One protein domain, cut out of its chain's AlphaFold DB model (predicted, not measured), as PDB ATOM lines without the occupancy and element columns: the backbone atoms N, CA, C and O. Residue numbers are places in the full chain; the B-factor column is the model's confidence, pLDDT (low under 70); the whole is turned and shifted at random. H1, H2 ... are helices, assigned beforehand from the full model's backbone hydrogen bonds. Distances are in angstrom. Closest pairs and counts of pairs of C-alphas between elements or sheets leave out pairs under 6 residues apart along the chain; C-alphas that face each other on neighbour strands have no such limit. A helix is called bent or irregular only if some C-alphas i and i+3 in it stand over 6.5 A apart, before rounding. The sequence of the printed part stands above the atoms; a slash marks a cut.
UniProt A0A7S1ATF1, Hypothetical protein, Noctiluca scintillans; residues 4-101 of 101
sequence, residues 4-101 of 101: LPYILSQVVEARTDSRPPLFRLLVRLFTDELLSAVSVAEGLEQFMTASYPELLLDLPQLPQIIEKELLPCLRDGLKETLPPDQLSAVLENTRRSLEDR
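AT A GLANCE: This is residues 4 to 101 of the 101 residues of the protein "Hypothetical protein" of Noctiluca scintillans (UniProt A0A7S1ATF1). What is the main shape? Three long helices, H3, H4 and H5, run alternately to and fro at shallow tilts with their centres in a triangle, and the helical hairpin of H1 and H2 covers the side away from H5, H1 packing on H3 and H2 on H4. The hairpin's helices cross those under them at steep tilts. What is it made of? The printed part has 98 residues with five named helices, H1 to H5 in chain order, and no named strand, and its class is all helix. How compact is it? It is compact, with a radius of gyration of the C-alphas of 12.4 A and spans of 34, 28 and 20 A.

HOW THE PARTS SIT: What touches the longest helix? H3, residues 37 to 58, is the hub, touching H1, residues 4 to 12, H2, residues 19 to 31, H4, residues 62 to 78, and H5, residues 84 to 99. H1 is nearest at the C-alphas of Pro 5 and Phe 47, 4.4 A apart, at a steep tilt of 47 degrees, the same way. With residues 41 to 48 alone H3 touches H5, the same way at a shallow tilt of 16 degrees, closest at the C-alphas of Ala 41 and Val 90, 5.9 A. What else does H3 touch? H3 only just touches H2 and H4, with 3 pairs of C-alphas within 8 A each and only at the corner; the closest C-alphas are those of Phe 30 and Ala 37, 6.7 A, and of Leu 56 and Leu 62, 6.0 A. How do the rest stand? H4 and H5 form a hairpin at 5 degrees, closest at the C-alphas of Pro 63 and Leu 98, 6.5 A. H2 touches H4 at a steep tilt of 40 degrees, with the C-alphas of Val 27 and Gly 77 at 6.0 A. H1 and H2 are both apart from H5. Do the backbones hold the helix pattern? Each O i to N i+4 pair is within hydrogen-bond range in H1, H2 and H5, against 13 of 18 in H3 and 11 of 13 in H4.

IN THESE COORDINATES: How long are the helices? From first to last C-alpha H3 measures 29.1 A, H5 22.4 A, H4 21.7 A, H2 18.4 A and H1 12.0 A. Where are the anchors? H1 begins at C-alpha 4, (177.250, 205.617, 162.954), and H5 ends at C-alpha 99, (193.475, 191.665, 165.630). Are any irregular? H3 and H4 are, but only just: C-alphas 50 and 53 are 7.0 A apart, and C-alphas 68 and 71 are 6.6 A apart.

THE WHOLE: How far does it reach? The two C-alphas farthest apart, those of Asp 58 and Pro 83, are 35.4 A from each other. Is the printed part whole, and how are its links? It has no cut; the link from H1 to H2 is short and the other three are tight. Where is confidence low? The pLDDT is under 70 at residues 32 to 38, of which 37 to 38 belong to H3, and at residue 101.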
ATOM      1  N   LEU A   4     176.276 206.384 163.744       80.81
ATOM      2  CA  LEU A   4     177.250 205.617 162.954       80.81
ATOM      3  C   LEU A   4     177.341 204.136 163.379       80.81
ATOM      4  O   LEU A   4     177.199 203.295 162.496       80.81
ATOM      5  N   PRO A   5     177.501 203.776 164.669       85.56
ATOM      6  CA  PRO A   5     177.535 202.368 165.074       85.56
ATOM      7  C   PRO A   5     176.275 201.606 164.661       85.56
ATOM      8  O   PRO A   5     176.356 200.490 164.156       85.56
ATOM      9  N   TYR A   6     175.119 202.255 164.814       86.81
ATOM     10  CA  TYR A   6     173.827 201.693 164.450       86.81
ATOM     11  C   TYR A   6     173.662 201.532 162.932       86.81
ATOM     12  O   TYR A   6     173.285 200.470 162.461       86.81
ATOM     13  N   ILE A   7     173.972 202.552 162.129       87.31
ATOM     14  CA  ILE A   7     173.874 202.435 160.667       87.31
ATOM     15  C   ILE A   7     174.874 201.389 160.165       87.31
ATOM     16  O   ILE A   7     174.546 200.588 159.292       87.31
ATOM     17  N   LEU A   8     176.083 201.361 160.729       89.00
ATOM     18  CA  LEU A   8     177.111 200.410 160.334       89.00
ATOM     19  C   LEU A   8     176.713 198.967 160.661       89.00
ATOM     20  O   LEU A   8     176.944 198.106 159.814       89.00
ATOM     21  N   SER A   9     176.061 198.708 161.806       90.12
ATOM     22  CA  SER A   9     175.528 197.375 162.126       90.12
ATOM     23  C   SER A   9     174.524 196.902 161.076       90.12
ATOM     24  O   SER A   9     174.676 195.820 160.518       90.12
ATOM     25  N   GLN A  10     173.593 197.773 160.681       90.88
ATOM     26  CA  GLN A  10     172.610 197.445 159.647       90.88
ATOM     27  C   GLN A  10     173.252 197.205 158.274       90.88
ATOM     28  O   GLN A  10     172.802 196.356 157.502       90.88
ATOM     29  N   VAL A  11     174.312 197.946 157.941       91.50
ATOM     30  CA  VAL A  11     174.990 197.798 156.650       91.50
ATOM     31  C   VAL A  11     175.803 196.508 156.582       91.50
ATOM     32  O   VAL A  11     175.796 195.866 155.534       91.50
ATOM     33  N   VAL A  12     176.478 196.083 157.654       91.38
ATOM     34  CA  VAL A  12     177.266 194.833 157.618       91.38
ATOM     35  C   VAL A  12     176.387 193.584 157.506       91.38
ATOM     36  O   VAL A  12     176.799 192.611 156.872       91.38
ATOM     37  N   GLU A  13     175.165 193.642 158.039       89.75
ATOM     38  CA  GLU A  13     174.140 192.594 157.931       89.75
ATOM     39  C   GLU A  13     173.440 192.561 156.560       89.75
ATOM     40  O   GLU A  13     172.779 191.578 156.211       89.75
ATOM     41  N   ALA A  14     173.585 193.611 155.746       90.50
ATOM     42  CA  ALA A  14     172.988 193.657 154.419       90.50
ATOM     43  C   ALA A  14     173.594 192.603 153.473       90.50
ATOM     44  O   ALA A  14     174.711 192.104 153.645       90.50
ATOM     45  N   ARG A  15     172.849 192.287 152.407       86.19
ATOM     46  CA  ARG A  15     173.293 191.349 151.367       86.19
ATOM     47  C   ARG A  15     174.591 191.838 150.714       86.19
ATOM     48  O   ARG A  15     174.773 193.037 150.510       86.19
ATOM     49  N   THR A  16     175.465 190.903 150.343       85.75
ATOM     50  CA  THR A  16     176.804 191.173 149.786       85.75
ATOM     51  C   THR A  16     176.798 192.126 148.585       85.75
ATOM     52  O   THR A  16     177.704 192.936 148.439       85.75
ATOM     53  N   ASP A  17     175.777 192.057 147.732       86.81
ATOM     54  CA  ASP A  17     175.580 192.939 146.576       86.81
ATOM     55  C   ASP A  17     175.187 194.375 146.971       86.81
ATOM     56  O   ASP A  17     175.546 195.335 146.284       86.81
ATOM     57  N   SER A  18     174.510 194.534 148.108       88.44
ATOM     58  CA  SER A  18     174.065 195.823 148.642       88.44
ATOM     59  C   SER A  18     175.113 196.527 149.510       88.44
ATOM     60  O   SER A  18     175.072 197.751 149.625       88.44
ATOM     61  N   ARG A  19     176.069 195.808 150.113       91.31
ATOM     62  CA  ARG A  19     177.040 196.409 151.049       91.31
ATOM     63  C   ARG A  19     177.963 197.461 150.426       91.31
ATOM     64  O   ARG A  19     178.033 198.557 150.979       91.31
ATOM     65  N   PRO A  20     178.628 197.235 149.275       87.62
ATOM     66  CA  PRO A  20     179.548 198.227 148.714       87.62
ATOM     67  C   PRO A  20     178.917 199.600 148.415       87.62
ATOM     68  O   PRO A  20     179.520 200.619 148.763       87.62
ATOM     69  N   PRO A  21     177.726 199.710 147.783       88.31
ATOM     70  CA  PRO A  21     177.086 201.012 147.615       88.31
ATOM     71  C   PRO A  21     176.640 201.634 148.945       88.31
ATOM     72  O   PRO A  21     176.729 202.854 149.070       88.31
ATOM     73  N   LEU A  22     176.236 200.838 149.942       91.12
ATOM     74  CA  LEU A  22     175.880 201.336 151.276       91.12
ATOM     75  C   LEU A  22     177.096 201.865 152.049       91.12
ATOM     76  O   LEU A  22     177.008 202.938 152.636       91.12
ATOM     77  N   PHE A  23     178.247 201.189 151.988       89.94
ATOM     78  CA  PHE A  23     179.492 201.699 152.572       89.94
ATOM     79  C   PHE A  23     179.921 203.010 151.920       89.94
ATOM     80  O   PHE A  23     180.272 203.954 152.620       89.94
ATOM     81  N   ARG A  24     179.833 203.120 150.589       86.88
ATOM     82  CA  ARG A  24     180.119 204.385 149.893       86.88
ATOM     83  C   ARG A  24     179.152 205.500 150.280       86.88
ATOM     84  O   ARG A  24     179.580 206.645 150.387       86.88
ATOM     85  N   LEU A  25     177.871 205.184 150.474       85.56
ATOM     86  CA  LEU A  25     176.882 206.150 150.948       85.56
ATOM     87  C   LEU A  25     177.207 206.616 152.369       85.56
ATOM     88  O   LEU A  25     177.256 207.819 152.590       85.56
ATOM     89  N   LEU A  26     177.491 205.686 153.288       85.19
ATOM     90  CA  LEU A  26     177.978 205.983 154.639       85.19
ATOM     91  C   LEU A  26     179.160 206.950 154.564       85.19
ATOM     92  O   LEU A  26     179.077 208.045 155.099       85.19
ATOM     93  N   VAL A  27     180.208 206.595 153.815       82.88
ATOM     94  CA  VAL A  27     181.409 207.425 153.646       82.88
ATOM     95  C   VAL A  27     181.081 208.827 153.123       82.88
ATOM     96  O   VAL A  27     181.571 209.800 153.684       82.88
ATOM     97  N   ARG A  28     180.202 208.955 152.123       81.31
ATOM     98  CA  ARG A  28     179.773 210.265 151.599       81.31
ATOM     99  C   ARG A  28     179.003 211.109 152.609       81.31
ATOM    100  O   ARG A  28     179.216 212.313 152.674       81.31
ATOM    101  N   LEU A  29     178.151 210.488 153.424       77.75
ATOM    102  CA  LEU A  29     177.462 211.184 154.513       77.75
ATOM    103  C   LEU A  29     178.456 211.761 155.540       77.75
ATOM    104  O   LEU A  29     178.132 212.733 156.214       77.75
ATOM    105  N   PHE A  30     179.670 211.211 155.640       72.31
ATOM    106  CA  PHE A  30     180.734 211.763 156.485       72.31
ATOM    107  C   PHE A  30     181.584 212.836 155.790       72.31
ATOM    108  O   PHE A  30     182.158 213.684 156.466       72.31
ATOM    109  N   THR A  31     181.696 212.825 154.461       70.25
ATOM    110  CA  THR A  31     182.501 213.821 153.732       70.25
ATOM    111  C   THR A  31     181.726 215.096 153.411       70.25
ATOM    112  O   THR A  31     182.318 216.171 153.417       70.25
ATOM    113  N   ASP A  32     180.411 215.003 153.195       67.50
ATOM    114  CA  ASP A  32     179.553 216.128 152.782       67.50
ATOM    115  C   ASP A  32     179.011 216.939 153.988       67.50
ATOM    116  O   ASP A  32     177.853 217.347 154.020       67.50
ATOM    117  N   GLU A  33     179.853 217.163 155.004       58.78
ATOM    118  CA  GLU A  33     179.616 218.034 156.178       58.78
ATOM    119  C   GLU A  33     178.502 217.628 157.173       58.78
ATOM    120  O   GLU A  33     178.286 218.328 158.165       58.78
ATOM    121  N   LEU A  34     177.830 216.483 157.006       57.91
ATOM    122  CA  LEU A  34     176.814 216.019 157.970       57.91
ATOM    123  C   LEU A  34     177.423 215.469 159.275       57.91
ATOM    124  O   LEU A  34     176.822 215.605 160.345       57.91
ATOM    125  N   LEU A  35     178.619 214.872 159.223       58.69
ATOM    126  CA  LEU A  35     179.315 214.276 160.370       58.69
ATOM    127  C   LEU A  35     180.831 214.493 160.218       58.69
ATOM    128  O   LEU A  35     181.393 214.155 159.188       58.69
ATOM    129  N   SER A  36     181.511 215.071 161.216       67.38
ATOM    130  CA  SER A  36     182.941 215.404 161.094       67.38
ATOM    131  C   SER A  36     183.824 214.152 161.055       67.38
ATOM    132  O   SER A  36     183.467 213.108 161.595       67.38
ATOM    133  N   ALA A  37     185.029 214.257 160.492       63.47
ATOM    134  CA  ALA A  37     185.958 213.129 160.447       63.47
ATOM    135  C   ALA A  37     186.369 212.604 161.843       63.47
ATOM    136  O   ALA A  37     186.594 211.408 162.016       63.47
ATOM    137  N   VAL A  38     186.374 213.470 162.864       65.94
ATOM    138  CA  VAL A  38     186.519 213.069 164.277       65.94
ATOM    139  C   VAL A  38     185.370 212.145 164.701       65.94
ATOM    140  O   VAL A  38     185.599 211.125 165.342       65.94
ATOM    141  N   SER A  39     184.143 212.433 164.255       75.00
ATOM    142  CA  SER A  39     182.976 211.582 164.507       75.00
ATOM    143  C   SER A  39     183.046 210.222 163.800       75.00
ATOM    144  O   SER A  39     182.386 209.286 164.247       75.00
ATOM    145  N   VAL A  40     183.846 210.079 162.734       78.75
ATOM    146  CA  VAL A  40     184.075 208.779 162.076       78.75
ATOM    147  C   VAL A  40     184.940 207.881 162.948       78.75
ATOM    148  O   VAL A  40     184.573 206.734 163.182       78.75
ATOM    149  N   ALA A  41     186.059 208.401 163.457       81.25
ATOM    150  CA  ALA A  41     186.945 207.644 164.335       81.25
ATOM    151  C   ALA A  41     186.210 207.192 165.608       81.25
ATOM    152  O   ALA A  41     186.205 206.004 165.925       81.25
ATOM    153  N   GLU A  42     185.510 208.120 166.267       83.62
ATOM    154  CA  GLU A  42     184.717 207.836 167.469       83.62
ATOM    155  C   GLU A  42     183.595 206.824 167.200       83.62
ATOM    156  O   GLU A  42     183.361 205.922 168.002       83.62
ATOM    157  N   GLY A  43     182.884 206.938 166.075       86.00
ATOM    158  CA  GLY A  43     181.798 206.008 165.773       86.00
ATOM    159  C   GLY A  43     182.283 204.631 165.314       86.00
ATOM    160  O   GLY A  43     181.615 203.641 165.597       86.00
ATOM    161  N   LEU A  44     183.451 204.531 164.671       88.12
ATOM    162  CA  LEU A  44     184.094 203.240 164.409       88.12
ATOM    163  C   LEU A  44     184.537 202.582 165.717       88.12
ATOM    164  O   LEU A  44     184.261 201.407 165.924       88.12
ATOM    165  N   GLU A  45     185.146 203.333 166.633       88.69
ATOM    166  CA  GLU A  45     185.507 202.827 167.959       88.69
ATOM    167  C   GLU A  45     184.272 202.347 168.742       88.69
ATOM    168  O   GLU A  45     184.261 201.244 169.298       88.69
ATOM    169  N   GLN A  46     183.185 203.122 168.725       88.75
ATOM    170  CA  GLN A  46     181.912 202.724 169.331       88.75
ATOM    171  C   GLN A  46     181.319 201.472 168.676       88.75
ATOM    172  O   GLN A  46     180.826 200.593 169.376       88.75
ATOM    173  N   PHE A  47     181.395 201.341 167.351       90.88
ATOM    174  CA  PHE A  47     180.972 200.123 166.662       90.88
ATOM    175  C   PHE A  47     181.798 198.911 167.107       90.88
ATOM    176  O   PHE A  47     181.227 197.885 167.478       90.88
ATOM    177  N   MET A  48     183.129 199.043 167.136       90.94
ATOM    178  CA  MET A  48     184.046 197.967 167.531       90.94
ATOM    179  C   MET A  48     183.865 197.530 168.990       90.94
ATOM    180  O   MET A  48     184.162 196.388 169.338       90.94
ATOM    181  N   THR A  49     183.390 198.424 169.856       89.88
ATOM    182  CA  THR A  49     183.187 198.146 171.283       89.88
ATOM    183  C   THR A  49     181.782 197.649 171.606       89.88
ATOM    184  O   THR A  49     181.657 196.708 172.387       89.88
ATOM    185  N   ALA A  50     180.743 198.245 171.014       88.94
ATOM    186  CA  ALA A  50     179.351 197.996 171.390       88.94
ATOM    187  C   ALA A  50     178.617 197.014 170.470       88.94
ATOM    188  O   ALA A  50     177.801 196.242 170.953       88.94
ATOM    189  N   SER A  51     178.879 197.034 169.160       90.00
ATOM    190  CA  SER A  51     178.094 196.257 168.182       90.00
ATOM    191  C   SER A  51     178.866 195.077 167.603       90.00
ATOM    192  O   SER A  51     178.289 194.024 167.355       90.00
ATOM    193  N   TYR A  52     180.175 195.231 167.406       91.06
ATOM    194  CA  TYR A  52     181.020 194.206 166.801       91.06
ATOM    195  C   TYR A  52     181.009 192.863 167.552       91.06
ATOM    196  O   TYR A  52     180.867 191.849 166.875       91.06
ATOM    197  N   PRO A  53     181.112 192.792 168.900       90.88
ATOM    198  CA  PRO A  53     181.129 191.505 169.598       90.88
ATOM    199  C   PRO A  53     179.834 190.708 169.428       90.88
ATOM    200  O   PRO A  53     179.889 189.496 169.257       90.88
ATOM    201  N   GLU A  54     178.686 191.389 169.458       90.56
ATOM    202  CA  GLU A  54     177.376 190.758 169.272       90.56
ATOM    203  C   GLU A  54     177.207 190.312 167.818       90.56
ATOM    204  O   GLU A  54     176.946 189.141 167.553       90.56
ATOM    205  N   LEU A  55     177.483 191.209 166.869       90.88
ATOM    206  CA  LEU A  55     177.393 190.903 165.444       90.88
ATOM    207  C   LEU A  55     178.358 189.807 165.001       90.88
ATOM    208  O   LEU A  55     178.054 189.091 164.058       90.88
ATOM    209  N   LEU A  56     179.521 189.664 165.635       93.00
ATOM    210  CA  LEU A  56     180.472 188.610 165.295       93.00
ATOM    211  C   LEU A  56     179.895 187.211 165.560       93.00
ATOM    212  O   LEU A  56     180.245 186.269 164.847       93.00
ATOM    213  N   LEU A  57     179.006 187.075 166.552       90.31
ATOM    214  CA  LEU A  57     178.327 185.813 166.852       90.31
ATOM    215  C   LEU A  57     177.369 185.419 165.724       90.31
ATOM    216  O   LEU A  57     177.349 184.259 165.312       90.31
ATOM    217  N   ASP A  58     176.622 186.392 165.203       91.75
ATOM    218  CA  ASP A  58     175.638 186.185 164.136       91.75
ATOM    219  C   ASP A  58     176.274 186.191 162.734       91.75
ATOM    220  O   ASP A  58     175.778 185.558 161.799       91.75
ATOM    221  N   LEU A  59     177.406 186.881 162.587       91.06
ATOM    222  CA  LEU A  59     178.104 187.123 161.332       91.06
ATOM    223  C   LEU A  59     179.614 186.839 161.471       91.06
ATOM    224  O   LEU A  59     180.424 187.769 161.499       91.06
ATOM    225  N   PRO A  60     180.047 185.564 161.464       92.62
ATOM    226  CA  PRO A  60     181.458 185.191 161.636       92.62
ATOM    227  C   PRO A  60     182.404 185.772 160.572       92.62
ATOM    228  O   PRO A  60     183.607 185.899 160.785       92.62
ATOM    229  N   GLN A  61     181.873 186.128 159.400       92.50
ATOM    230  CA  GLN A  61     182.608 186.788 158.321       92.50
ATOM    231  C   GLN A  61     182.786 188.304 158.519       92.50
ATOM    232  O   GLN A  61     183.439 188.937 157.687       92.50
ATOM    233  N   LEU A  62     182.241 188.895 159.587       92.44
ATOM    234  CA  LEU A  62     182.338 190.324 159.895       92.44
ATOM    235  C   LEU A  62     183.768 190.893 159.823       92.44
ATOM    236  O   LEU A  62     183.926 191.937 159.187       92.44
ATOM    237  N   PRO A  63     184.824 190.227 160.339       93.44
ATOM    238  CA  PRO A  63     186.187 190.743 160.217       93.44
ATOM    239  C   PRO A  63     186.611 190.902 158.750       93.44
ATOM    240  O   PRO A  63     187.187 191.916 158.361       93.44
ATOM    241  N   GLN A  64     186.251 189.931 157.900       93.44
ATOM    242  CA  GLN A  64     186.558 189.985 156.469       93.44
ATOM    243  C   GLN A  64     185.757 191.069 155.749       93.44
ATOM    244  O   GLN A  64     186.289 191.696 154.837       93.44
ATOM    245  N   ILE A  65     184.499 191.288 156.139       93.06
ATOM    246  CA  ILE A  65     183.663 192.360 155.584       93.06
ATOM    247  C   ILE A  65     184.296 193.712 155.902       93.06
ATOM    248  O   ILE A  65     184.459 194.549 155.015       93.06
ATOM    249  N   ILE A  66     184.710 193.920 157.152       92.06
ATOM    250  CA  ILE A  66     185.346 195.171 157.558       92.06
ATOM    251  C   ILE A  66     186.650 195.374 156.783       92.06
ATOM    252  O   ILE A  66     186.847 196.428 156.177       92.06
ATOM    253  N   GLU A  67     187.517 194.364 156.737       91.81
ATOM    254  CA  GLU A  67     188.826 194.501 156.104       91.81
ATOM    255  C   GLU A  67     188.758 194.655 154.577       91.81
ATOM    256  O   GLU A  67     189.498 195.458 154.005       91.81
ATOM    257  N   LYS A  68     187.886 193.894 153.907       92.31
ATOM    258  CA  LYS A  68     187.834 193.834 152.437       92.31
ATOM    259  C   LYS A  68     186.837 194.806 151.818       92.31
ATOM    260  O   LYS A  68     186.957 195.088 150.628       92.31
ATOM    261  N   GLU A  69     185.864 195.303 152.579       91.94
ATOM    262  CA  GLU A  69     184.795 196.155 152.047       91.94
ATOM    263  C   GLU A  69     184.778 197.533 152.714       91.94
ATOM    264  O   GLU A  69     184.863 198.544 152.014       91.94
ATOM    265  N   LEU A  70     184.738 197.602 154.051       90.19
ATOM    266  CA  LEU A  70     184.622 198.877 154.768       90.19
ATOM    267  C   LEU A  70     185.914 199.708 154.720       90.19
ATOM    268  O   LEU A  70     185.870 200.874 154.327       90.19
ATOM    269  N   LEU A  71     187.062 199.132 155.102       90.25
ATOM    270  CA  LEU A  71     188.337 199.862 155.148       90.25
ATOM    271  C   LEU A  71     188.749 200.438 153.780       90.25
ATOM    272  O   LEU A  71     189.188 201.591 153.745       90.25
ATOM    273  N   PRO A  72     188.593 199.718 152.649       91.00
ATOM    274  CA  PRO A  72     188.832 200.295 151.330       91.00
ATOM    275  C   PRO A  72     187.901 201.470 151.025       91.00
ATOM    276  O   PRO A  72     188.372 202.505 150.561       91.00
ATOM    277  N   CYS A  73     186.607 201.366 151.354       88.56
ATOM    278  CA  CYS A  73     185.662 202.467 151.144       88.56
ATOM    279  C   CYS A  73     186.032 203.709 151.970       88.56
ATOM    280  O   CYS A  73     185.987 204.823 151.447       88.56
ATOM    281  N   LEU A  74     186.422 203.524 153.235       86.50
ATOM    282  CA  LEU A  74     186.882 204.611 154.103       86.50
ATOM    283  C   LEU A  74     188.147 205.265 153.552       86.50
ATOM    284  O   LEU A  74     188.214 206.487 153.470       86.50
ATOM    285  N   ARG A  75     189.129 204.462 153.129       87.94
ATOM    286  CA  ARG A  75     190.355 204.967 152.504       87.94
ATOM    287  C   ARG A  75     190.039 205.818 151.280       87.94
ATOM    288  O   ARG A  75     190.540 206.932 151.173       87.94
ATOM    289  N   ASP A  76     189.217 205.301 150.376       87.19
ATOM    290  CA  ASP A  76     188.947 205.955 149.101       87.19
ATOM    291  C   ASP A  76     188.114 207.225 149.246       87.19
ATOM    292  O   ASP A  76     188.343 208.181 148.505       87.19
ATOM    293  N   GLY A  77     187.155 207.247 150.174       82.62
ATOM    294  CA  GLY A  77     186.300 208.417 150.349       82.62
ATOM    295  C   GLY A  77     186.861 209.469 151.299       82.62
ATOM    296  O   GLY A  77     186.591 210.642 151.089       82.62
ATOM    297  N   LEU A  78     187.690 209.103 152.281       81.19
ATOM    298  CA  LEU A  78     188.268 210.078 153.215       81.19
ATOM    299  C   LEU A  78     189.606 210.664 152.749       81.19
ATOM    300  O   LEU A  78     190.046 211.648 153.334       81.19
ATOM    301  N   LYS A  79     190.253 210.119 151.710       82.81
ATOM    302  CA  LYS A  79     191.566 210.604 151.228       82.81
ATOM    303  C   LYS A  79     191.602 212.085 150.831       82.81
ATOM    304  O   LYS A  79     192.655 212.699 150.931       82.81
ATOM    305  N   GLU A  80     190.478 212.635 150.374       79.12
ATOM    306  CA  GLU A  80     190.367 214.046 149.969       79.12
ATOM    307  C   GLU A  80     189.930 214.947 151.141       79.12
ATOM    308  O   GLU A  80     190.014 216.169 151.054       79.12
ATOM    309  N   THR A  81     189.450 214.352 152.238       76.31
ATOM    310  CA  THR A  81     188.870 215.061 153.393       76.31
ATOM    311  C   THR A  81     189.810 215.069 154.599       76.31
ATOM    312  O   THR A  81     189.823 216.028 155.368       76.31
ATOM    313  N   LEU A  82     190.596 214.007 154.781       76.94
ATOM    314  CA  LEU A  82     191.520 213.835 155.894       76.94
ATOM    315  C   LEU A  82     192.979 213.928 155.437       76.94
ATOM    316  O   LEU A  82     193.339 213.341 154.415       76.94
ATOM    317  N   PRO A  83     193.860 214.561 156.235       83.38
ATOM    318  CA  PRO A  83     195.298 214.435 156.045       83.38
ATOM    319  C   PRO A  83     195.742 212.959 156.081       83.38
ATOM    320  O   PRO A  83     195.188 212.185 156.873       83.38
ATOM    321  N   PRO A  84     196.769 212.562 155.304       83.81
ATOM    322  CA  PRO A  84     197.230 211.173 155.227       83.81
ATOM    323  C   PRO A  84     197.548 210.536 156.585       83.81
ATOM    324  O   PRO A  84     197.229 209.365 156.796       83.81
ATOM    325  N   ASP A  85     198.119 211.299 157.519       85.06
ATOM    326  CA  ASP A  85     198.459 210.811 158.861       85.06
ATOM    327  C   ASP A  85     197.207 210.469 159.684       85.06
ATOM    328  O   ASP A  85     197.152 209.435 160.347       85.06
ATOM    329  N   GLN A  86     196.162 211.301 159.592       81.38
ATOM    330  CA  GLN A  86     194.896 211.070 160.294       81.38
ATOM    331  C   GLN A  86     194.130 209.896 159.683       81.38
ATOM    332  O   GLN A  86     193.615 209.050 160.411       81.38
ATOM    333  N   LEU A  87     194.097 209.807 158.350       83.56
ATOM    334  CA  LEU A  87     193.481 208.680 157.653       83.56
ATOM    335  C   LEU A  87     194.163 207.358 158.023       83.56
ATOM    336  O   LEU A  87     193.491 206.373 158.324       83.56
ATOM    337  N   SER A  88     195.496 207.346 158.034       86.06
ATOM    338  CA  SER A  88     196.275 206.161 158.397       86.06
ATOM    339  C   SER A  88     196.000 205.740 159.840       86.06
ATOM    340  O   SER A  88     195.726 204.566 160.075       86.06
ATOM    341  N   ALA A  89     195.955 206.692 160.778       86.06
ATOM    342  CA  ALA A  89     195.640 206.418 162.179       86.06
ATOM    343  C   ALA A  89     194.246 205.788 162.364       86.06
ATOM    344  O   ALA A  89     194.106 204.808 163.093       86.06
ATOM    345  N   VAL A  90     193.215 206.294 161.676       83.75
ATOM    346  CA  VAL A  90     191.847 205.738 161.755       83.75
ATOM    347  C   VAL A  90     191.793 204.304 161.228       83.75
ATOM    348  O   VAL A  90     191.204 203.423 161.862       83.75
ATOM    349  N   LEU A  91     192.423 204.049 160.078       86.31
ATOM    350  CA  LEU A  91     192.446 202.718 159.470       86.31
ATOM    351  C   LEU A  91     193.250 201.725 160.319       86.31
ATOM    352  O   LEU A  91     192.826 200.581 160.482       86.31
ATOM    353  N   GLU A  92     194.387 202.151 160.870       87.75
ATOM    354  CA  GLU A  92     195.245 201.313 161.707       87.75
ATOM    355  C   GLU A  92     194.582 200.978 163.046       87.75
ATOM    356  O   GLU A  92     194.567 199.813 163.432       87.75
ATOM    357  N   ASN A  93     193.957 201.950 163.714       85.31
ATOM    358  CA  ASN A  93     193.230 201.708 164.963       85.31
ATOM    359  C   ASN A  93     192.066 200.728 164.764       85.31
ATOM    360  O   ASN A  93     191.844 199.837 165.589       85.31
ATOM    361  N   THR A  94     191.352 200.858 163.642       84.44
ATOM    362  CA  THR A  94     190.272 199.931 163.284       84.44
ATOM    363  C   THR A  94     190.824 198.532 163.016       84.44
ATOM    364  O   THR A  94     190.276 197.560 163.524       84.44
ATOM    365  N   ARG A  95     191.933 198.414 162.272       86.56
ATOM    366  CA  ARG A  95     192.579 197.120 162.007       86.56
ATOM    367  C   ARG A  95     193.098 196.464 163.286       86.56
ATOM    368  O   ARG A  95     192.810 195.297 163.502       86.56
ATOM    369  N   ARG A  96     193.773 197.211 164.159       86.94
ATOM    370  CA  ARG A  96     194.262 196.703 165.450       86.94
ATOM    371  C   ARG A  96     193.117 196.154 166.304       86.94
ATOM    372  O   ARG A  96     193.225 195.078 166.875       86.94
ATOM    373  N   SER A  97     191.970 196.837 166.290       84.50
ATOM    374  CA  SER A  97     190.758 196.380 166.983       84.50
ATOM    375  C   SER A  97     190.187 195.061 166.441       84.50
ATOM    376  O   SER A  97     189.424 194.412 167.155       84.50
ATOM    377  N   LEU A  98     190.508 194.679 165.199       85.06
ATOM    378  CA  LEU A  98     190.158 193.373 164.627       85.06
ATOM    379  C   LEU A  98     191.142 192.274 165.041       85.06
ATOM    380  O   LEU A  98     190.743 191.121 165.092       85.06
ATOM    381  N   GLU A  99     192.409 192.617 165.284       80.62
ATOM    382  CA  GLU A  99     193.475 191.665 165.630       80.62
ATOM    383  C   GLU A  99     193.489 191.319 167.126       80.62
ATOM    384  O   GLU A  99     193.833 190.199 167.496       80.62
ATOM    385  N   ASP A 100     193.091 192.263 167.985       72.88
ATOM    386  CA  ASP A 100     193.051 192.095 169.444       72.88
ATOM    387  C   ASP A 100     191.828 191.288 169.952       72.88
ATOM    388  O   ASP A 100     191.674 191.110 171.164       72.88
ATOM    389  N   ARG A 101     190.931 190.824 169.066       61.94
ATOM    390  CA  ARG A 101     189.644 190.180 169.408       61.94
ATOM    391  C   ARG A 101     189.474 188.820 168.744       61.94
ATOM    392  O   ARG A 101     188.950 187.920 169.437       61.94
TER     393      ARG A 101